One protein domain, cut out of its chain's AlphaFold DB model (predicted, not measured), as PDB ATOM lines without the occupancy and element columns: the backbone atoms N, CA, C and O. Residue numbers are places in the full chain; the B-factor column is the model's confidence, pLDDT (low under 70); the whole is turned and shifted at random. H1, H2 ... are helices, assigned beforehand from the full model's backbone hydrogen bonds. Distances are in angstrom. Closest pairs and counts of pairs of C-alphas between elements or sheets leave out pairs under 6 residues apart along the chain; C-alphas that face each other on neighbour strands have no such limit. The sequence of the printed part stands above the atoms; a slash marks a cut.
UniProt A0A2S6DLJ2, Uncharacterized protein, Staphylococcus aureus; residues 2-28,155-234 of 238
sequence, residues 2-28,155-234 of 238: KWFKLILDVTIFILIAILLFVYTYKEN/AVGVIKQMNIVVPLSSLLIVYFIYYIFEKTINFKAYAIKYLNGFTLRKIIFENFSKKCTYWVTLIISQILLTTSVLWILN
ATOM      1  N   LYS A   2      20.250 -38.002  16.040       76.50
ATOM      2  CA  LYS A   2      20.828 -36.678  15.718       76.50
ATOM      3  C   LYS A   2      22.332 -36.756  15.410       76.50
ATOM      4  O   LYS A   2      22.758 -36.239  14.390       76.50
ATOM      5  N   TRP A   3      23.081 -37.504  16.222       81.56
ATOM      6  CA  TRP A   3      24.508 -37.777  16.008       81.56
ATOM      7  C   TRP A   3      24.806 -38.514  14.699       81.56
ATOM      8  O   TRP A   3      25.699 -38.109  13.973       81.56
ATOM      9  N   PHE A   4      24.026 -39.543  14.356       84.31
ATOM     10  CA  PHE A   4      24.202 -40.274  13.096       84.31
ATOM     11  C   PHE A   4      23.977 -39.375  11.873       84.31
ATOM     12  O   PHE A   4      24.790 -39.369  10.956       84.31
ATOM     13  N   LYS A   5      22.908 -38.565  11.890       84.75
ATOM     14  CA  LYS A   5      22.656 -37.577  10.837       84.75
ATOM     15  C   LYS A   5      23.808 -36.576  10.729       84.75
ATOM     16  O   LYS A   5      24.268 -36.307   9.633       84.75
ATOM     17  N   LEU A   6      24.287 -36.069  11.864       87.31
ATOM     18  CA  LEU A   6      25.396 -35.120  11.900       87.31
ATOM     19  C   LEU A   6      26.681 -35.725  11.322       87.31
ATOM     20  O   LEU A   6      27.345 -35.067  10.533       87.31
ATOM     21  N   ILE A   7      27.002 -36.980  11.649       88.69
ATOM     22  CA  ILE A   7      28.148 -37.693  11.063       88.69
ATOM     23  C   ILE A   7      27.996 -37.797   9.542       88.69
ATOM     24  O   ILE A   7      28.955 -37.553   8.813       88.69
ATOM     25  N   LEU A   8      26.797 -38.116   9.051       87.44
ATOM     26  CA  LEU A   8      26.525 -38.210   7.619       87.44
ATOM     27  C   LEU A   8      26.678 -36.843   6.930       87.44
ATOM     28  O   LEU A   8      27.369 -36.746   5.917       87.44
ATOM     29  N   ASP A   9      26.114 -35.787   7.517       87.25
ATOM     30  CA  ASP A   9      26.221 -34.416   7.010       87.25
ATOM     31  C   ASP A   9      27.693 -33.954   6.965       87.25
ATOM     32  O   ASP A   9      28.142 -33.430   5.948       87.25
ATOM     33  N   VAL A  10      28.480 -34.226   8.017       88.81
ATOM     34  CA  VAL A  10      29.930 -33.949   8.062       88.81
ATOM     35  C   VAL A  10      30.691 -34.758   7.010       88.81
ATOM     36  O   VAL A  10      31.588 -34.229   6.359       88.81
ATOM     37  N   THR A  11      30.324 -36.021   6.795       88.44
ATOM     38  CA  THR A  11      30.960 -36.870   5.774       88.44
ATOM     39  C   THR A  11      30.740 -36.301   4.373       88.44
ATOM     40  O   THR A  11      31.686 -36.199   3.592       88.44
ATOM     41  N   ILE A  12      29.512 -35.871   4.062       86.88
ATOM     42  CA  ILE A  12      29.191 -35.215   2.785       86.88
ATOM     43  C   ILE A  12      29.949 -33.895   2.656       86.88
ATOM     44  O   ILE A  12      30.511 -33.614   1.601       86.88
ATOM     45  N   PHE A  13      30.009 -33.111   3.731       87.81
ATOM     46  CA  PHE A  13      30.743 -31.851   3.755       87.81
ATOM     47  C   PHE A  13      32.223 -32.057   3.398       87.81
ATOM     48  O   PHE A  13      32.729 -31.418   2.474       87.81
ATOM     49  N   ILE A  14      32.900 -33.008   4.049       87.38
ATOM     50  CA  ILE A  14      34.304 -33.353   3.765       87.38
ATOM     51  C   ILE A  14      34.468 -33.857   2.328       87.38
ATOM     52  O   ILE A  14      35.398 -33.434   1.641       87.38
ATOM     53  N   LEU A  15      33.563 -34.715   1.848       86.19
ATOM     54  CA  LEU A  15      33.617 -35.226   0.478       86.19
ATOM     55  C   LEU A  15      33.541 -34.087  -0.546       86.19
ATOM     56  O   LEU A  15      34.363 -34.038  -1.454       86.19
ATOM     57  N   ILE A  16      32.609 -33.143  -0.377       85.75
ATOM     58  CA  ILE A  16      32.493 -31.965  -1.249       85.75
ATOM     59  C   ILE A  16      33.780 -31.133  -1.210       85.75
ATOM     60  O   ILE A  16      34.245 -30.705  -2.263       85.75
ATOM     61  N   ALA A  17      34.396 -30.954  -0.035       86.38
ATOM     62  CA  ALA A  17      35.686 -30.265   0.077       86.38
ATOM     63  C   ALA A  17      36.758 -30.949  -0.775       86.38
ATOM     64  O   ALA A  17      37.397 -30.301  -1.597       86.38
ATOM     65  N   ILE A  18      36.933 -32.262  -0.604       84.94
ATOM     66  CA  ILE A  18      37.935 -33.038  -1.341       84.94
ATOM     67  C   ILE A  18      37.696 -32.921  -2.848       84.94
ATOM     68  O   ILE A  18      38.642 -32.705  -3.600       84.94
ATOM     69  N   LEU A  19      36.440 -33.014  -3.290       85.12
ATOM     70  CA  LEU A  19      36.080 -32.877  -4.701       85.12
ATOM     71  C   LEU A  19      36.455 -31.511  -5.268       85.12
ATOM     72  O   LEU A  19      37.052 -31.453  -6.339       85.12
ATOM     73  N   LEU A  20      36.145 -30.433  -4.545       85.31
ATOM     74  CA  LEU A  20      36.510 -29.076  -4.948       85.31
ATOM     75  C   LEU A  20      38.032 -28.913  -5.015       85.31
ATOM     76  O   LEU A  20      38.545 -28.435  -6.020       85.31
ATOM     77  N   PHE A  21      38.768 -29.397  -4.010       83.81
ATOM     78  CA  PHE A  21      40.233 -29.352  -4.002       83.81
ATOM     79  C   PHE A  21      40.861 -30.116  -5.172       83.81
ATOM     80  O   PHE A  21      41.783 -29.616  -5.816       83.81
ATOM     81  N   VAL A  22      40.372 -31.322  -5.466       83.31
ATOM     82  CA  VAL A  22      40.892 -32.132  -6.577       83.31
ATOM     83  C   VAL A  22      40.521 -31.520  -7.923       83.31
ATOM     84  O   VAL A  22      41.333 -31.539  -8.846       83.31
ATOM     85  N   TYR A  23      39.320 -30.956  -8.039       85.38
ATOM     86  CA  TYR A  23      38.910 -30.214  -9.221       85.38
ATOM     87  C   TYR A  23      39.845 -29.032  -9.488       85.38
ATOM     88  O   TYR A  23      40.431 -28.962 -10.566       85.38
ATOM     89  N   THR A  24      40.073 -28.176  -8.489       81.56
ATOM     90  CA  THR A  24      41.001 -27.038  -8.583       81.56
ATOM     91  C   THR A  24      42.419 -27.489  -8.933       81.56
ATOM     92  O   THR A  24      43.102 -26.871  -9.748       81.56
ATOM     93  N   TYR A  25      42.859 -28.612  -8.363       79.44
ATOM     94  CA  TYR A  25      44.144 -29.215  -8.695       79.44
ATOM     95  C   TYR A  25      44.227 -29.616 -10.176       79.44
ATOM     96  O   TYR A  25      45.207 -29.290 -10.846       79.44
ATOM     97  N   LYS A  26      43.196 -30.279 -10.710       79.75
ATOM     98  CA  LYS A  26      43.151 -30.707 -12.117       79.75
ATOM     99  C   LYS A  26      43.034 -29.547 -13.090       79.75
ATOM    100  O   LYS A  26      43.710 -29.537 -14.113       79.75
ATOM    101  N   GLU A  27      42.247 -28.543 -12.741       81.25
ATOM    102  CA  GLU A  27      42.151 -27.308 -13.509       81.25
ATOM    103  C   GLU A  27      43.516 -26.609 -13.631       81.25
ATOM    104  O   GLU A  27      43.894 -26.167 -14.715       81.25
ATOM    105  N   ASN A  28      44.309 -26.581 -12.552       78.69
ATOM    106  CA  ASN A  28      45.659 -26.012 -12.567       78.69
ATOM    107  C   ASN A  28      46.652 -26.821 -13.429       78.69
ATOM    108  O   ASN A  28      47.563 -26.244 -14.030       78.69
ATOM    109  N   ALA A 155      35.693 -31.713 -14.643       81.38
ATOM    110  CA  ALA A 155      34.928 -32.290 -13.537       81.38
ATOM    111  C   ALA A 155      34.595 -33.776 -13.761       81.38
ATOM    112  O   ALA A 155      34.758 -34.600 -12.859       81.38
ATOM    113  N   VAL A 156      34.182 -34.155 -14.974       82.81
ATOM    114  CA  VAL A 156      33.933 -35.560 -15.337       82.81
ATOM    115  C   VAL A 156      35.223 -36.379 -15.277       82.81
ATOM    116  O   VAL A 156      35.199 -37.520 -14.806       82.81
ATOM    117  N   GLY A 157      36.348 -35.807 -15.713       81.31
ATOM    118  CA  GLY A 157      37.674 -36.409 -15.594       81.31
ATOM    119  C   GLY A 157      38.022 -36.744 -14.144       81.31
ATOM    120  O   GLY A 157      38.381 -37.886 -13.851       81.31
ATOM    121  N   VAL A 158      37.813 -35.795 -13.224       82.81
ATOM    122  CA  VAL A 158      38.002 -35.985 -11.773       82.81
ATOM    123  C   VAL A 158      37.126 -37.122 -11.247       82.81
ATOM    124  O   VAL A 158      37.633 -38.040 -10.600       82.81
ATOM    125  N   ILE A 159      35.825 -37.101 -11.570       82.94
ATOM    126  CA  ILE A 159      34.852 -38.115 -11.127       82.94
ATOM    127  C   ILE A 159      35.287 -39.520 -11.545       82.94
ATOM    128  O   ILE A 159      35.246 -40.447 -10.730       82.94
ATOM    129  N   LYS A 160      35.720 -39.676 -12.801       82.88
ATOM    130  CA  LYS A 160      36.176 -40.958 -13.347       82.88
ATOM    131  C   LYS A 160      37.496 -41.402 -12.727       82.88
ATOM    132  O   LYS A 160      37.593 -42.543 -12.289       82.88
ATOM    133  N   GLN A 161      38.492 -40.518 -12.658       80.38
ATOM    134  CA  GLN A 161      39.830 -40.865 -12.175       80.38
ATOM    135  C   GLN A 161      39.825 -41.305 -10.708       80.38
ATOM    136  O   GLN A 161      40.529 -42.243 -10.346       80.38
ATOM    137  N   MET A 162      39.030 -40.646  -9.863       81.06
ATOM    138  CA  MET A 162      38.940 -40.983  -8.441       81.06
ATOM    139  C   MET A 162      37.850 -42.011  -8.117       81.06
ATOM    140  O   MET A 162      37.635 -42.320  -6.948       81.06
ATOM    141  N   ASN A 163      37.140 -42.526  -9.126       84.75
ATOM    142  CA  ASN A 163      36.032 -43.466  -8.956       84.75
ATOM    143  C   ASN A 163      34.959 -42.981  -7.950       84.75
ATOM    144  O   ASN A 163      34.417 -43.755  -7.160       84.75
ATOM    145  N   ILE A 164      34.641 -41.681  -7.979       83.25
ATOM    146  CA  ILE A 164      33.760 -40.997  -7.007       83.25
ATOM    147  C   ILE A 164      32.303 -41.487  -7.075       83.25
ATOM    148  O   ILE A 164      31.535 -41.337  -6.123       83.25
ATOM    149  N   VAL A 165      31.914 -42.120  -8.180       84.31
ATOM    150  CA  VAL A 165      30.567 -42.679  -8.367       84.31
ATOM    151  C   VAL A 165      30.219 -43.690  -7.264       84.31
ATOM    152  O   VAL A 165      29.097 -43.694  -6.754       84.31
ATOM    153  N   VAL A 166      31.185 -44.513  -6.843       86.31
ATOM    154  CA  VAL A 166      30.994 -45.538  -5.801       86.31
ATOM    155  C   VAL A 166      30.711 -44.939  -4.411       86.31
ATOM    156  O   VAL A 166      29.700 -45.312  -3.807       86.31
ATOM    157  N   PRO A 167      31.519 -44.004  -3.867       85.31
ATOM    158  CA  PRO A 167      31.205 -43.384  -2.581       85.31
ATOM    159  C   PRO A 167      29.925 -42.537  -2.625       85.31
ATOM    160  O   PRO A 167      29.161 -42.566  -1.661       85.31
ATOM    161  N   LEU A 168      29.629 -41.844  -3.734       83.81
ATOM    162  CA  LEU A 168      28.378 -41.082  -3.871       83.81
ATOM    163  C   LEU A 168      27.139 -41.983  -3.852       83.81
ATOM    164  O   LEU A 168      26.187 -41.706  -3.124       83.81
ATOM    165  N   SER A 169      27.152 -43.073  -4.623       86.19
ATOM    166  CA  SER A 169      26.045 -44.042  -4.641       86.19
ATOM    167  C   SER A 169      25.851 -44.712  -3.279       86.19
ATOM    168  O   SER A 169      24.722 -44.792  -2.794       86.19
ATOM    169  N   SER A 170      26.942 -45.096  -2.611       88.81
ATOM    170  CA  SER A 170      26.906 -45.635  -1.244       88.81
ATOM    171  C   SER A 170      26.277 -44.649  -0.253       88.81
ATOM    172  O   SER A 170      25.384 -45.021   0.508       88.81
ATOM    173  N   LEU A 171      26.683 -43.376  -0.285       88.25
ATOM    174  CA  LEU A 171      26.115 -42.332   0.575       88.25
ATOM    175  C   LEU A 171      24.621 -42.124   0.325       88.25
ATOM    176  O   LEU A 171      23.858 -41.965   1.279       88.25
ATOM    177  N   LEU A 172      24.192 -42.169  -0.937       87.06
ATOM    178  CA  LEU A 172      22.784 -42.044  -1.308       87.06
ATOM    179  C   LEU A 172      21.961 -43.192  -0.706       87.06
ATOM    180  O   LEU A 172      20.915 -42.943  -0.106       87.06
ATOM    181  N   ILE A 173      22.466 -44.429  -0.771       92.00
ATOM    182  CA  ILE A 173      21.827 -45.601  -0.152       92.00
ATOM    183  C   ILE A 173      21.730 -45.430   1.369       92.00
ATOM    184  O   ILE A 173      20.656 -45.615   1.942       92.00
ATOM    185  N   VAL A 174      22.817 -45.029   2.034       91.06
ATOM    186  CA  VAL A 174      22.819 -44.818   3.493       91.06
ATOM    187  C   VAL A 174      21.828 -43.721   3.890       91.06
ATOM    188  O   VAL A 174      21.076 -43.885   4.854       91.06
ATOM    189  N   TYR A 175      21.764 -42.625   3.132       87.06
ATOM    190  CA  TYR A 175      20.819 -41.539   3.386       87.06
ATOM    191  C   TYR A 175      19.366 -41.960   3.139       87.06
ATOM    192  O   TYR A 175      18.465 -41.566   3.880       87.06
ATOM    193  N   PHE A 176      19.131 -42.806   2.135       87.50
ATOM    194  CA  PHE A 176      17.820 -43.385   1.865       87.50
ATOM    195  C   PHE A 176      17.354 -44.297   3.007       87.50
ATOM    196  O   PHE A 176      16.227 -44.158   3.486       87.50
ATOM    197  N   ILE A 177      18.233 -45.166   3.517       90.00
ATOM    198  CA  ILE A 177      17.947 -46.010   4.687       90.00
ATOM    199  C   ILE A 177      17.668 -45.140   5.917       90.00
ATOM    200  O   ILE A 177      16.683 -45.367   6.621       90.00
ATOM    201  N   TYR A 178      18.483 -44.108   6.151       89.06
ATOM    202  CA  TYR A 178      18.260 -43.143   7.231       89.06
ATOM    203  C   TYR A 178      16.885 -42.474   7.125       89.06
ATOM    204  O   TYR A 178      16.171 -42.364   8.124       89.06
ATOM    205  N   TYR A 179      16.489 -42.069   5.917       85.62
ATOM    206  CA  TYR A 179      15.186 -41.468   5.661       85.62
ATOM    207  C   TYR A 179      14.031 -42.431   5.967       85.62
ATOM    208  O   TYR A 179      13.082 -42.039   6.650       85.62
ATOM    209  N   ILE A 180      14.112 -43.691   5.524       86.69
ATOM    210  CA  ILE A 180      13.104 -44.714   5.850       86.69
ATOM    211  C   ILE A 180      13.017 -44.899   7.363       86.69
ATOM    212  O   ILE A 180      11.928 -44.850   7.928       86.69
ATOM    213  N   PHE A 181      14.157 -45.044   8.035       86.50
ATOM    214  CA  PHE A 181      14.204 -45.255   9.478       86.50
ATOM    215  C   PHE A 181      13.610 -44.073  10.263       86.50
ATOM    216  O   PHE A 181      12.817 -44.271  11.188       86.50
ATOM    217  N   GLU A 182      13.911 -42.832   9.856       84.62
ATOM    218  CA  GLU A 182      13.287 -41.615  10.397       84.62
ATOM    219  C   GLU A 182      11.764 -41.638  10.220       84.62
ATOM    220  O   GLU A 182      11.020 -41.222  11.120       84.62
ATOM    221  N   LYS A 183      11.281 -42.136   9.077       83.25
ATOM    222  CA  LYS A 183       9.846 -42.245   8.815       83.25
ATOM    223  C   LYS A 183       9.179 -43.331   9.655       83.25
ATOM    224  O   LYS A 183       8.109 -43.067  10.202       83.25
ATOM    225  N   THR A 184       9.823 -44.481   9.830       85.56
ATOM    226  CA  THR A 184       9.324 -45.593  10.652       85.56
ATOM    227  C   THR A 184       9.167 -45.193  12.118       85.56
ATOM    228  O   THR A 184       8.129 -45.454  12.716       85.56
ATOM    229  N   ILE A 185      10.138 -44.481  12.698       85.56
ATOM    230  CA  ILE A 185      10.044 -44.024  14.098       85.56
ATOM    231  C   ILE A 185       8.874 -43.061  14.308       85.56
ATOM    232  O   ILE A 185       8.188 -43.108  15.325       85.56
ATOM    233  N   ASN A 186       8.609 -42.204  13.324       84.94
ATOM    234  CA  ASN A 186       7.527 -41.224  13.383       84.94
ATOM    235  C   ASN A 186       6.213 -41.744  12.775       84.94
ATOM    236  O   ASN A 186       5.285 -40.963  12.557       84.94
ATOM    237  N   PHE A 187       6.105 -43.053  12.519       86.00
ATOM    238  CA  PHE A 187       4.969 -43.658  11.824       86.00
ATOM    239  C   PHE A 187       3.630 -43.333  12.490       86.00
ATOM    240  O   PHE A 187       2.692 -42.924  11.812       86.00
ATOM    241  N   LYS A 188       3.559 -43.404  13.827       87.81
ATOM    242  CA  LYS A 188       2.346 -43.057  14.589       87.81
ATOM    243  C   LYS A 188       1.890 -41.617  14.326       87.81
ATOM    244  O   LYS A 188       0.706 -41.377  14.117       87.81
ATOM    245  N   ALA A 189       2.823 -40.665  14.294       87.31
ATOM    246  CA  ALA A 189       2.509 -39.266  14.013       87.31
ATOM    247  C   ALA A 189       2.003 -39.077  12.574       87.31
ATOM    248  O   ALA A 189       1.082 -38.297  12.337       87.31
ATOM    249  N   TYR A 190       2.564 -39.814  11.613       87.19
ATOM    250  CA  TYR A 190       2.100 -39.781  10.228       87.19
ATOM    251  C   TYR A 190       0.735 -40.443  10.039       87.19
ATOM    252  O   TYR A 190      -0.086 -39.902   9.303       87.19
ATOM    253  N   ALA A 191       0.455 -41.545  10.739       86.06
ATOM    254  CA  ALA A 191      -0.851 -42.200  10.726       86.06
ATOM    255  C   ALA A 191      -1.954 -41.270  11.258       86.06
ATOM    256  O   ALA A 191      -3.002 -41.146  10.634       86.06
ATOM    257  N   ILE A 192      -1.687 -40.537  12.346       89.88
ATOM    258  CA  ILE A 192      -2.618 -39.526  12.877       89.88
ATOM    259  C   ILE A 192      -2.871 -38.415  11.847       89.88
ATOM    260  O   ILE A 192      -4.016 -38.038  11.614       89.88
ATOM    261  N   LYS A 193      -1.824 -37.906  11.180       88.69
ATOM    262  CA  LYS A 193      -1.988 -36.898  10.114       88.69
ATOM    263  C   LYS A 193      -2.820 -37.430   8.949       88.69
ATOM    264  O   LYS A 193      -3.660 -36.702   8.431       88.69
ATOM    265  N   TYR A 194      -2.598 -38.681   8.557       88.75
ATOM    266  CA  TYR A 194      -3.351 -39.324   7.485       88.75
ATOM    267  C   TYR A 194      -4.839 -39.462   7.836       88.75
ATOM    268  O   TYR A 194      -5.688 -39.084   7.032       88.75
ATOM    269  N   LEU A 195      -5.156 -39.901   9.061       90.69
ATOM    270  CA  LEU A 195      -6.532 -39.966   9.573       90.69
ATOM    271  C   LEU A 195      -7.209 -38.587   9.616       90.69
ATOM    272  O   LEU A 195      -8.395 -38.477   9.333       90.69
ATOM    273  N   ASN A 196      -6.441 -37.528   9.877       91.81
ATOM    274  CA  ASN A 196      -6.907 -36.138   9.844       91.81
ATOM    275  C   ASN A 196      -6.969 -35.537   8.420       91.81
ATOM    276  O   ASN A 196      -6.979 -34.316   8.262       91.81
ATOM    277  N   GLY A 197      -6.971 -36.367   7.372       89.94
ATOM    278  CA  GLY A 197      -7.192 -35.943   5.985       89.94
ATOM    279  C   GLY A 197      -5.948 -35.457   5.232       89.94
ATOM    280  O   GLY A 197      -6.071 -34.928   4.125       89.94
ATOM    281  N   PHE A 198      -4.735 -35.619   5.774       89.06
ATOM    282  CA  PHE A 198      -3.521 -35.324   5.006       89.06
ATOM    283  C   PHE A 198      -3.260 -36.410   3.959       89.06
ATOM    284  O   PHE A 198      -3.196 -37.594   4.272       89.06
ATOM    285  N   THR A 199      -2.996 -36.003   2.716       88.31
ATOM    286  CA  THR A 199      -2.585 -36.939   1.662       88.31
ATOM    287  C   THR A 199      -1.170 -37.476   1.905       88.31
ATOM    288  O   THR A 199      -0.294 -36.763   2.405       88.31
ATOM    289  N   LEU A 200      -0.904 -38.717   1.473       80.69
ATOM    290  CA  LEU A 200       0.424 -39.347   1.574       80.69
ATOM    291  C   LEU A 200       1.530 -38.477   0.964       80.69
ATOM    292  O   LEU A 200       2.592 -38.311   1.561       80.69
ATOM    293  N   ARG A 201       1.263 -37.840  -0.184       83.12
ATOM    294  CA  ARG A 201       2.211 -36.916  -0.827       83.12
ATOM    295  C   ARG A 201       2.580 -35.751   0.098       83.12
ATOM    296  O   ARG A 201       3.758 -35.431   0.228       83.12
ATOM    297  N   LYS A 202       1.599 -35.149   0.778       84.69
ATOM    298  CA  LYS A 202       1.821 -34.028   1.705       84.69
ATOM    299  C   LYS A 202       2.636 -34.446   2.932       84.69
ATOM    300  O   LYS A 202       3.411 -33.642   3.431       84.69
ATOM    301  N   ILE A 203       2.504 -35.698   3.372       82.19
ATOM    302  CA  ILE A 203       3.255 -36.284   4.497       82.19
ATOM    303  C   ILE A 203       4.703 -36.637   4.102       82.19
ATOM    304  O   ILE A 203       5.643 -36.441   4.880       82.19
ATOM    305  N   ILE A 204       4.908 -37.158   2.889       79.38
ATOM    306  CA  ILE A 204       6.236 -37.512   2.362       79.38
ATOM    307  C   ILE A 204       7.068 -36.248   2.132       79.38
ATOM    308  O   ILE A 204       8.185 -36.150   2.635       79.38
ATOM    309  N   PHE A 205       6.499 -35.258   1.442       81.25
ATOM    310  CA  PHE A 205       7.167 -33.990   1.127       81.25
ATOM    311  C   PHE A 205       7.018 -32.933   2.229       81.25
ATOM    312  O   PHE A 205       7.346 -31.759   2.032       81.25
ATOM    313  N   GLU A 206       6.551 -33.331   3.413       81.00
ATOM    314  CA  GLU A 206       6.432 -32.429   4.547       81.00
ATOM    315  C   GLU A 206       7.811 -31.867   4.920       81.00
ATOM    316  O   GLU A 206       8.769 -32.611   5.134       81.00
ATOM    317  N   ASN A 207       7.918 -30.537   4.996       80.44
ATOM    318  CA  ASN A 207       9.176 -29.821   5.231       80.44
ATOM    319  C   ASN A 207      10.270 -30.065   4.170       80.44
ATOM    320  O   ASN A 207      11.436 -29.765   4.433       80.44
ATOM    321  N   PHE A 208       9.927 -30.551   2.970       81.88
ATOM    322  CA  PHE A 208      10.901 -30.741   1.889       81.88
ATOM    323  C   PHE A 208      11.649 -29.446   1.559       81.88
ATOM    324  O   PHE A 208      12.872 -29.455   1.475       81.88
ATOM    325  N   SER A 209      10.931 -28.318   1.485       79.69
ATOM    326  CA  SER A 209      11.539 -26.998   1.279       79.69
ATOM    327  C   SER A 209      12.584 -26.672   2.354       79.69
ATOM    328  O   SER A 209      13.710 -26.349   2.003       79.69
ATOM    329  N   LYS A 210      12.281 -26.884   3.645       86.25
ATOM    330  CA  LYS A 210      13.239 -26.657   4.746       86.25
ATOM    331  C   LYS A 210      14.468 -27.570   4.666       86.25
ATOM    332  O   LYS A 210      15.576 -27.157   4.997       86.25
ATOM    333  N   LYS A 211      14.282 -28.828   4.245       84.56
ATOM    334  CA  LYS A 211      15.393 -29.766   4.019       84.56
ATOM    335  C   LYS A 211      16.248 -29.317   2.828       84.56
ATOM    336  O   LYS A 211      17.468 -29.368   2.915       84.56
ATOM    337  N   CYS A 212      15.626 -28.841   1.752       84.12
ATOM    338  CA  CYS A 212      16.321 -28.316   0.581       84.12
ATOM    339  C   CYS A 212      17.111 -27.045   0.920       84.12
ATOM    340  O   CYS A 212      18.298 -26.986   0.620       84.12
ATOM    341  N   THR A 213      16.510 -26.087   1.635       87.88
ATOM    342  CA  THR A 213      17.216 -24.876   2.080       87.88
ATOM    343  C   THR A 213      18.410 -25.220   2.959       87.88
ATOM    344  O   THR A 213      19.476 -24.664   2.747       87.88
ATOM    345  N   TYR A 214      18.277 -26.184   3.879       88.88
ATOM    346  CA  TYR A 214      19.401 -26.659   4.692       88.88
ATOM    347  C   TYR A 214      20.572 -27.161   3.833       88.88
ATOM    348  O   TYR A 214      21.705 -26.733   4.033       88.88
ATOM    349  N   TRP A 215      20.297 -28.023   2.849       85.88
ATOM    350  CA  TRP A 215      21.331 -28.553   1.954       85.88
ATOM    351  C   TRP A 215      21.963 -27.476   1.075       85.88
ATOM    352  O   TRP A 215      23.180 -27.457   0.922       85.88
ATOM    353  N   VAL A 216      21.162 -26.553   0.541       88.12
ATOM    354  CA  VAL A 216      21.667 -25.419  -0.244       88.12
ATOM    355  C   VAL A 216      22.581 -24.543   0.611       88.12
ATOM    356  O   VAL A 216      23.684 -24.221   0.182       88.12
ATOM    357  N   THR A 217      22.179 -24.213   1.841       89.94
ATOM    358  CA  THR A 217      23.017 -23.445   2.771       89.94
ATOM    359  C   THR A 217      24.321 -24.173   3.095       89.94
ATOM    360  O   THR A 217      25.364 -23.530   3.133       89.94
ATOM    361  N   LEU A 218      24.285 -25.497   3.281       87.81
ATOM    362  CA  LEU A 218      25.469 -26.313   3.565       87.81
ATOM    363  C   LEU A 218      26.441 -26.369   2.374       87.81
ATOM    364  O   LEU A 218      27.653 -26.310   2.560       87.81
ATOM    365  N   ILE A 219      25.927 -26.447   1.145       87.19
ATOM    366  CA  ILE A 219      26.757 -26.403  -0.069       87.19
ATOM    367  C   ILE A 219      27.384 -25.016  -0.235       87.19
ATOM    368  O   ILE A 219      28.584 -24.913  -0.477       87.19
ATOM    369  N   ILE A 220      26.597 -23.948  -0.072       88.94
ATOM    370  CA  ILE A 220      27.093 -22.569  -0.178       88.94
ATOM    371  C   ILE A 220      28.159 -22.297   0.883       88.94
ATOM    372  O   ILE A 220      29.211 -21.749   0.557       88.94
ATOM    373  N   SER A 221      27.926 -22.697   2.137       89.38
ATOM    374  CA  SER A 221      28.914 -22.514   3.202       89.38
ATOM    375  C   SER A 221      30.203 -23.273   2.909       89.38
ATOM    376  O   SER A 221      31.281 -22.746   3.170       89.38
ATOM    377  N   GLN A 222      30.109 -24.461   2.303       87.06
ATOM    378  CA  GLN A 222      31.292 -25.220   1.928       87.06
ATOM    379  C   GLN A 222      32.078 -24.559   0.795       87.06
ATOM    380  O   GLN A 222      33.296 -24.452   0.892       87.06
ATOM    381  N   ILE A 223      31.396 -24.062  -0.241       86.88
ATOM    382  CA  ILE A 223      32.036 -23.320  -1.337       86.88
ATOM    383  C   ILE A 223      32.744 -22.072  -0.793       86.88
ATOM    384  O   ILE A 223      33.884 -21.790  -1.168       86.88
ATOM    385  N   LEU A 224      32.103 -21.334   0.119       88.81
ATOM    386  CA  LEU A 224      32.702 -20.163   0.769       88.81
ATOM    387  C   LEU A 224      33.926 -20.536   1.614       88.81
ATOM    388  O   LEU A 224      34.939 -19.840   1.574       88.81
ATOM    389  N   LEU A 225      33.863 -21.644   2.353       89.19
ATOM    390  CA  LEU A 225      34.987 -22.117   3.155       89.19
ATOM    391  C   LEU A 225      36.154 -22.545   2.263       89.19
ATOM    392  O   LEU A 225      37.280 -22.106   2.487       89.19
ATOM    393  N   THR A 226      35.900 -23.339   1.223       85.38
ATOM    394  CA  THR A 226      36.948 -23.782   0.297       85.38
ATOM    395  C   THR A 226      37.574 -22.603  -0.432       85.38
ATOM    396  O   THR A 226      38.792 -22.509  -0.471       85.38
ATOM    397  N   THR A 227      36.778 -21.656  -0.936       82.81
ATOM    398  CA  THR A 227      37.307 -20.452  -1.606       82.81
ATOM    399  C   THR A 227      38.123 -19.575  -0.658       82.81
ATOM    400  O   THR A 227      39.183 -19.097  -1.049       82.81
ATOM    401  N   SER A 228      37.702 -19.429   0.601       86.12
ATOM    402  CA  SER A 228      38.475 -18.706   1.619       86.12
ATOM    403  C   SER A 228      39.815 -19.384   1.910       86.12
ATOM    404  O   SER A 228      40.839 -18.711   1.993       86.12
ATOM    405  N   VAL A 229      39.835 -20.718   2.027       86.00
ATOM    406  CA  VAL A 229      41.081 -21.480   2.215       86.00
ATOM    407  C   VAL A 229      41.991 -21.340   0.997       86.00
ATOM    408  O   VAL A 229      43.177 -21.076   1.160       86.00
ATOM    409  N   LEU A 230      41.450 -21.461  -0.218       79.44
ATOM    410  CA  LEU A 230      42.205 -21.258  -1.457       79.44
ATOM    411  C   LEU A 230      42.811 -19.847  -1.522       79.44
ATOM    412  O   LEU A 230      43.987 -19.702  -1.847       79.44
ATOM    413  N   TRP A 231      42.046 -18.827  -1.129       80.25
ATOM    414  CA  TRP A 231      42.518 -17.445  -1.079       80.25
ATOM    415  C   TRP A 231      43.659 -17.250  -0.070       80.25
ATOM    416  O   TRP A 231      44.668 -16.637  -0.407       80.25
ATOM    417  N   ILE A 232      43.556 -17.836   1.131       81.69
ATOM    418  CA  ILE A 232      44.634 -17.826   2.142       81.69
ATOM    419  C   ILE A 232      45.897 -18.526   1.616       81.69
ATOM    420  O   ILE A 232      47.013 -18.108   1.919       81.69
ATOM    421  N   LEU A 233      45.734 -19.567   0.800       75.19
ATOM    422  CA  LEU A 233      46.835 -20.265   0.133       75.19
ATOM    423  C   LEU A 233      47.395 -19.494  -1.081       75.19
ATOM    424  O   LEU A 233      48.192 -20.052  -1.833       75.19
ATOM    425  N   ASN A 234      47.017 -18.222  -1.271       66.94
ATOM    426  CA  ASN A 234      47.392 -17.371  -2.407       66.94
ATOM    427  C   ASN A 234      47.019 -17.962  -3.776       66.94
ATOM    428  O   ASN A 234      47.668 -17.673  -4.785       66.94
TER     429      ASN A 234
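This is residues 2 to 28 and 155 to 234 of the 238 residues of an uncharacterized protein of Staphylococcus aureus (UniProt A0A2S6DLJ2). Two long helices, H3 and H6, make the arms of a loose V, with the short helices H4 and H5 as a small head at its blunt tip and the long helix H1 between the arms. Short H2 lies across the far part of H1, at the open end. The printed part has 107 residues, with six named helices in the order H1 to H6 and no named strand: the class is all helix. The whole is a loose rod spanning 59 by 27 by 24 A, with a radius of gyration of the C-alphas of 18.2 A.

H1, residues 2 to 28, begins at C-alpha 2 (20.828, -36.678, 15.718) and is 39.1 A long from first to last C-alpha. H2 is residues 155 to 161, 10.0 A. H3, residues 165 to 185, is 30.5 A long and begins at C-alpha 165 (30.567, -42.679, -8.367). H4 is residues 187 to 195, 12.3 A, and H5 residues 200 to 204, 6.1 A. H6, residues 208 to 232, is 36.1 A long and ends at C-alpha 232 (44.634, -17.826, 2.142).

H1, with residues 13 to 21 alone, touches H6, with residues 218 to 226 alone; the closest C-alphas, of Ala 17 and Thr 226, are 6.6 A apart. These two run the same way at a steep tilt of 45 degrees. H1 touches H2 with residues 19 to 26 alone, about perpendicular at 80 degrees; the closest C-alphas, of Tyr 23 and Ala 155, are 6.2 A apart. H1 and H3 are close but not clearly touching, with the closest C-alphas, of Leu 8 and Tyr 175, 7.8 A apart, and run opposite ways at a shallow tilt of 20 degrees. H4 touches H5, the closest C-alphas being those of Tyr 190 and Ile 203, 6.8 A apart. H3 and H6 are apart. In H1, H2, H3, H4, H5 and H6 every O i to N i+4 pair is within hydrogen-bond range.

The two C-alphas farthest apart, of Leu 195 and Asn 234, are 59.7 A apart. Residues 29 to 154 are not printed, and C-alphas 28 and 155 are 12.5 A apart across the cut. The links printed whole are tight. Residue 234 has a pLDDT under 70.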